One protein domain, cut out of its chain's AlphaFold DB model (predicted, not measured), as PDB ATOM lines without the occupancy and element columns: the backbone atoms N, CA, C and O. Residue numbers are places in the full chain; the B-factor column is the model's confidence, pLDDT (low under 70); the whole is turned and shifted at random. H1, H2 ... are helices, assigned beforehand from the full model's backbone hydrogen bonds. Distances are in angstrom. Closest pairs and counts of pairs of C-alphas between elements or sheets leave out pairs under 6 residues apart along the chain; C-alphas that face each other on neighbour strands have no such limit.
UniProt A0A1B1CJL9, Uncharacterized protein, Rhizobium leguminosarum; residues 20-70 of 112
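This is residues 20 to 70 of the 112 residues of an uncharacterized protein of Rhizobium leguminosarum (UniProt A0A1B1CJL9). Little regular structure is present: from Gln 20 an unnamed stretch runs along the long axis and turns back into two short helices, H1 then H2, one after the other along that axis, and beyond H2 residues 54 to 70 fold back as a loose tail. The printed part has 51 residues, of which 18 are in the two named helices; there is no named strand, and the class is all helix. The whole is loose, with a radius of gyration of the C-alphas of 13.1 A, and elongated, spanning 37 by 21 by 16 A.

H1, residues 34 to 43, and H2, residues 46 to 53, are joined by a tight link of 2 residues, yet are apart, with no C-alpha of the one within 8 A of the other. In H1 and H2 every O i to N i+4 pair is within hydrogen-bond range.

H1 begins at C-alpha 34 (154.361, 143.178, 116.958) and is 14.2 A long from first to last C-alpha. H2 measures 10.6 A and ends at C-alpha 53 (181.590, 144.079, 115.111).

The farthest C-alphas, of Pro 29 and Ser 58, are 37.6 A apart. The printed part has no cut, and no printed residue is under 70 in pLDDT.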
ATOM      1  N   GLN A  20     175.163 143.121 123.362       86.38
ATOM      2  CA  GLN A  20     174.694 143.774 122.144       86.38
ATOM      3  C   GLN A  20     173.202 143.503 121.969       86.38
ATOM      4  O   GLN A  20     172.755 142.361 122.080       86.38
ATOM      5  N   GLN A  21     172.426 144.552 121.708       86.31
ATOM      6  CA  GLN A  21     170.979 144.462 121.542       86.31
ATOM      7  C   GLN A  21     170.524 145.349 120.387       86.31
ATOM      8  O   GLN A  21     170.956 146.494 120.258       86.31
ATOM      9  N   ILE A  22     169.585 144.846 119.589       87.88
ATOM     10  CA  ILE A  22     168.877 145.660 118.603       87.88
ATOM     11  C   ILE A  22     167.667 146.275 119.295       87.88
ATOM     12  O   ILE A  22     166.752 145.573 119.726       87.88
ATOM     13  N   ARG A  23     167.658 147.605 119.398       90.38
ATOM     14  CA  ARG A  23     166.540 148.359 119.969       90.38
ATOM     15  C   ARG A  23     165.711 148.951 118.844       90.38
ATOM     16  O   ARG A  23     166.160 149.835 118.122       90.38
ATOM     17  N   LEU A  24     164.489 148.456 118.704       93.00
ATOM     18  CA  LEU A  24     163.543 148.971 117.723       93.00
ATOM     19  C   LEU A  24     162.799 150.170 118.293       93.00
ATOM     20  O   LEU A  24     162.355 150.142 119.441       93.00
ATOM     21  N   ASN A  25     162.604 151.197 117.469       94.38
ATOM     22  CA  ASN A  25     161.670 152.263 117.795       94.38
ATOM     23  C   ASN A  25     160.238 151.747 117.597       94.38
ATOM     24  O   ASN A  25     159.690 151.818 116.502       94.38
ATOM     25  N   THR A  26     159.637 151.217 118.661       94.44
ATOM     26  CA  THR A  26     158.304 150.598 118.618       94.44
ATOM     27  C   THR A  26     157.161 151.595 118.424       94.44
ATOM     28  O   THR A  26     156.022 151.174 118.269       94.44
ATOM     29  N   ILE A  27     157.425 152.903 118.456       95.19
ATOM     30  CA  ILE A  27     156.409 153.941 118.225       95.19
ATOM     31  C   ILE A  27     156.329 154.283 116.731       95.19
ATOM     32  O   ILE A  27     155.266 154.639 116.229       95.19
ATOM     33  N   GLN A  28     157.436 154.133 115.998       92.62
ATOM     34  CA  GLN A  28     157.502 154.464 114.579       92.62
ATOM     35  C   GLN A  28     157.127 153.269 113.688       92.62
ATOM     36  O   GLN A  28     157.679 152.174 113.850       92.62
ATOM     37  N   PRO A  29     156.224 153.447 112.706       91.44
ATOM     38  CA  PRO A  29     156.031 152.464 111.649       91.44
ATOM     39  C   PRO A  29     157.344 152.196 110.885       91.44
ATOM     40  O   PRO A  29     158.109 153.133 110.654       91.44
ATOM     41  N   PRO A  30     157.619 150.948 110.454       90.38
ATOM     42  CA  PRO A  30     156.760 149.767 110.562       90.38
ATOM     43  C   PRO A  30     156.933 148.974 111.881       90.38
ATOM     44  O   PRO A  30     156.228 147.994 112.109       90.38
ATOM     45  N   PHE A  31     157.837 149.379 112.778       91.69
ATOM     46  CA  PHE A  31     158.178 148.615 113.990       91.69
ATOM     47  C   PHE A  31     157.171 148.749 115.144       91.69
ATOM     48  O   PHE A  31     157.333 148.103 116.181       91.69
ATOM     49  N   ASN A  32     156.096 149.514 114.955       91.06
ATOM     50  CA  ASN A  32     154.930 149.499 115.837       91.06
ATOM     51  C   ASN A  32     154.104 148.202 115.741       91.06
ATOM     52  O   ASN A  32     153.337 147.888 116.650       91.06
ATOM     53  N   ASN A  33     154.292 147.403 114.689       88.94
ATOM     54  CA  ASN A  33     153.639 146.107 114.538       88.94
ATOM     55  C   ASN A  33     154.421 144.983 115.242       88.94
ATOM     56  O   ASN A  33     155.566 144.694 114.897       88.94
ATOM     57  N   VAL A  34     153.777 144.296 116.192       89.62
ATOM     58  CA  VAL A  34     154.361 143.178 116.958       89.62
ATOM     59  C   VAL A  34     154.873 142.057 116.048       89.62
ATOM     60  O   VAL A  34     156.009 141.621 116.213       89.62
ATOM     61  N   LYS A  35     154.099 141.661 115.028       85.56
ATOM     62  CA  LYS A  35     154.463 140.557 114.119       85.56
ATOM     63  C   LYS A  35     155.722 140.857 113.310       85.56
ATOM     64  O   LYS A  35     156.485 139.952 112.989       85.56
ATOM     65  N   LEU A  36     155.967 142.131 113.001       86.75
ATOM     66  CA  LEU A  36     157.200 142.549 112.334       86.75
ATOM     67  C   LEU A  36     158.408 142.483 113.265       86.75
ATOM     68  O   LEU A  36     159.498 142.133 112.821       86.75
ATOM     69  N   ARG A  37     158.224 142.779 114.555       89.19
ATOM     70  CA  ARG A  37     159.291 142.650 115.555       89.19
ATOM     71  C   ARG A  37     159.646 141.188 115.807       89.19
ATOM     72  O   ARG A  37     160.825 140.860 115.873       89.19
ATOM     73  N   GLU A  38     158.644 140.315 115.877       84.88
ATOM     74  CA  GLU A  38     158.844 138.862 115.958       84.88
ATOM     75  C   GLU A  38     159.568 138.334 114.721       84.88
ATOM     76  O   GLU A  38     160.548 137.607 114.839       84.88
ATOM     77  N   ALA A  39     159.145 138.746 113.526       84.56
ATOM     78  CA  ALA A  39     159.823 138.361 112.297       84.56
ATOM     79  C   ALA A  39     161.283 138.845 112.263       84.56
ATOM     80  O   ALA A  39     162.162 138.096 111.842       84.56
ATOM     81  N   LEU A  40     161.560 140.060 112.752       86.69
ATOM     82  CA  LEU A  40     162.923 140.581 112.834       86.69
ATOM     83  C   LEU A  40     163.806 139.759 113.781       86.69
ATOM     84  O   LEU A  40     164.972 139.529 113.465       86.69
ATOM     85  N   LEU A  41     163.255 139.283 114.902       82.50
ATOM     86  CA  LEU A  41     163.978 138.425 115.848       82.50
ATOM     87  C   LEU A  41     164.531 137.166 115.166       82.50
ATOM     88  O   LEU A  41     165.641 136.743 115.473       82.50
ATOM     89  N   TYR A  42     163.786 136.594 114.218       81.75
ATOM     90  CA  TYR A  42     164.240 135.447 113.429       81.75
ATOM     91  C   TYR A  42     165.074 135.844 112.207       81.75
ATOM     92  O   TYR A  42     165.874 135.040 111.735       81.75
ATOM     93  N   ALA A  43     164.905 137.060 111.683       84.56
ATOM     94  CA  ALA A  43     165.629 137.544 110.508       84.56
ATOM     95  C   ALA A  43     167.111 137.821 110.774       84.56
ATOM     96  O   ALA A  43     167.928 137.670 109.869       84.56
ATOM     97  N   VAL A  44     167.461 138.221 111.997       83.69
ATOM     98  CA  VAL A  44     168.831 138.608 112.343       83.69
ATOM     99  C   VAL A  44     169.602 137.431 112.932       83.69
ATOM    100  O   VAL A  44     169.197 136.849 113.938       83.69
ATOM    101  N   ASN A  45     170.757 137.131 112.340       85.25
ATOM    102  CA  ASN A  45     171.730 136.223 112.929       85.25
ATOM    103  C   ASN A  45     172.659 136.980 113.888       85.25
ATOM    104  O   ASN A  45     173.392 137.880 113.478       85.25
ATOM    105  N   GLY A  46     172.652 136.598 115.165       82.12
ATOM    106  CA  GLY A  46     173.538 137.193 116.167       82.12
ATOM    107  C   GLY A  46     175.021 136.880 115.933       82.12
ATOM    108  O   GLY A  46     175.863 137.724 116.231       82.12
ATOM    109  N   ASP A  47     175.339 135.710 115.372       84.62
ATOM    110  CA  ASP A  47     176.729 135.292 115.147       84.62
ATOM    111  C   ASP A  47     177.386 136.127 114.039       84.62
ATOM    112  O   ASP A  47     178.510 136.599 114.201       84.62
ATOM    113  N   ASP A  48     176.646 136.401 112.959       87.50
ATOM    114  CA  ASP A  48     177.119 137.252 111.859       87.50
ATOM    115  C   ASP A  48     177.320 138.699 112.329       87.50
ATOM    116  O   ASP A  48     178.292 139.356 111.952       87.50
ATOM    117  N   PHE A  49     176.436 139.195 113.202       87.56
ATOM    118  CA  PHE A  49     176.596 140.516 113.805       87.56
ATOM    119  C   PHE A  49     177.860 140.594 114.672       87.56
ATOM    120  O   PHE A  49     178.632 141.545 114.553       87.56
ATOM    121  N   LEU A  50     178.106 139.589 115.519       87.81
ATOM    122  CA  LEU A  50     179.312 139.540 116.351       87.81
ATOM    123  C   LEU A  50     180.587 139.480 115.505       87.81
ATOM    124  O   LEU A  50     181.531 140.212 115.800       87.81
ATOM    125  N   ALA A  51     180.598 138.669 114.445       89.31
ATOM    126  CA  ALA A  51     181.728 138.568 113.523       89.31
ATOM    127  C   ALA A  51     182.013 139.885 112.779       89.31
ATOM    128  O   ALA A  51     183.164 140.177 112.467       89.31
ATOM    129  N   ALA A  52     180.985 140.696 112.514       90.50
ATOM    130  CA  ALA A  52     181.145 142.001 111.876       90.50
ATOM    131  C   ALA A  52     181.652 143.091 112.840       90.50
ATOM    132  O   ALA A  52     182.384 143.989 112.427       90.50
ATOM    133  N   VAL A  53     181.253 143.043 114.116       88.88
ATOM    134  CA  VAL A  53     181.590 144.079 115.111       88.88
ATOM    135  C   VAL A  53     182.941 143.825 115.780       88.88
ATOM    136  O   VAL A  53     183.641 144.769 116.155       88.88
ATOM    137  N   ILE A  54     183.316 142.559 115.963       88.75
ATOM    138  CA  ILE A  54     184.489 142.172 116.742       88.75
ATOM    139  C   ILE A  54     185.582 141.656 115.805       88.75
ATOM    140  O   ILE A  54     185.383 140.715 115.048       88.75
ATOM    141  N   SER A  55     186.775 142.246 115.905       86.69
ATOM    142  CA  SER A  55     187.941 141.838 115.110       86.69
ATOM    143  C   SER A  55     188.603 140.544 115.594       86.69
ATOM    144  O   SER A  55     189.277 139.874 114.821       86.69
ATOM    145  N   ASP A  56     188.488 140.244 116.889       88.31
ATOM    146  CA  ASP A  56     189.067 139.064 117.530       88.31
ATOM    147  C   ASP A  56     187.939 138.175 118.081       88.31
ATOM    148  O   ASP A  56     187.302 138.551 119.071       88.31
ATOM    149  N   PRO A  57     187.682 137.002 117.475       86.06
ATOM    150  CA  PRO A  57     186.604 136.109 117.890       86.06
ATOM    151  C   PRO A  57     186.664 135.686 119.364       86.06
ATOM    152  O   PRO A  57     185.624 135.376 119.937       86.06
ATOM    153  N   SER A  58     187.843 135.703 119.997       85.88
ATOM    154  CA  SER A  58     187.999 135.345 121.415       85.88
ATOM    155  C   SER A  58     187.329 136.341 122.373       85.88
ATOM    156  O   SER A  58     187.027 135.999 123.516       85.88
ATOM    157  N   LEU A  59     187.052 137.561 121.903       86.19
ATOM    158  CA  LEU A  59     186.427 138.628 122.686       86.19
ATOM    159  C   LEU A  59     184.893 138.635 122.579       86.19
ATOM    160  O   LEU A  59     184.234 139.418 123.265       86.19
ATOM    161  N   GLY A  60     184.315 137.785 121.724       86.25
ATOM    162  CA  GLY A  60     182.878 137.695 121.481       86.25
ATOM    163  C   GLY A  60     182.303 136.341 121.878       86.25
ATOM    164  O   GLY A  60     182.917 135.300 121.673       86.25
ATOM    165  N   LYS A  61     181.080 136.336 122.413       84.00
ATOM    166  CA  LYS A  61     180.315 135.101 122.631       84.00
ATOM    167  C   LYS A  61     178.853 135.304 122.271       84.00
ATOM    168  O   LYS A  61     178.250 136.309 122.651       84.00
ATOM    169  N   ALA A  62     178.276 134.328 121.578       82.00
ATOM    170  CA  ALA A  62     176.846 134.303 121.310       82.00
ATOM    171  C   ALA A  62     176.075 134.222 122.635       82.00
ATOM    172  O   ALA A  62     176.339 133.357 123.471       82.00
ATOM    173  N   CYS A  63     175.116 135.124 122.830       79.38
ATOM    174  CA  CYS A  63     174.298 135.171 124.034       79.38
ATOM    175  C   CYS A  63     172.832 135.384 123.659       79.38
ATOM    176  O   CYS A  63     172.490 136.353 122.991       79.38
ATOM    177  N   LYS A  64     171.963 134.461 124.089       78.00
ATOM    178  CA  LYS A  64     170.509 134.489 123.832       78.00
ATOM    179  C   LYS A  64     169.722 134.788 125.102       78.00
ATOM    180  O   LYS A  64     168.667 134.205 125.344       78.00
ATOM    181  N   SER A  65     170.290 135.642 125.939       80.31
ATOM    182  CA  SER A  65     169.663 136.151 127.146       80.31
ATOM    183  C   SER A  65     169.487 137.656 127.002       80.31
ATOM    184  O   SER A  65     170.287 138.324 126.348       80.31
ATOM    185  N   PHE A  66     168.415 138.181 127.590       80.25
ATOM    186  CA  PHE A  66     168.234 139.624 127.693       80.25
ATOM    187  C   PHE A  66     169.283 140.241 128.630       80.25
ATOM    188  O   PHE A  66     169.784 141.336 128.375       80.25
ATOM    189  N   TYR A  67     169.652 139.503 129.679       82.88
ATOM    190  CA  TYR A  67     170.771 139.830 130.549       82.88
ATOM    191  C   TYR A  67     172.066 139.273 129.963       82.88
ATOM    192  O   TYR A  67     172.063 138.260 129.268       82.88
ATOM    193  N   THR A  68     173.204 139.903 130.242       85.25
ATOM    194  CA  THR A  68     174.484 139.365 129.777       85.25
ATOM    195  C   THR A  68     174.677 137.948 130.322       85.25
ATOM    196  O   THR A  68     174.467 137.711 131.510       85.25
ATOM    197  N   CYS A  69     175.090 137.001 129.477       81.75
ATOM    198  CA  CYS A  69     175.173 135.578 129.842       81.75
ATOM    199  C   CYS A  69     176.171 135.270 130.977       81.75
ATOM    200  O   CYS A  69     176.160 134.175 131.516       81.75
ATOM    201  N   SER A  70     177.062 136.205 131.315       83.62
ATOM    202  CA  SER A  70     177.989 136.122 132.460       83.62
ATOM    203  C   SER A  70     177.412 136.715 133.748       83.62
ATOM    204  O   SER A  70     178.039 136.608 134.796       83.62
TER     205      SER A  70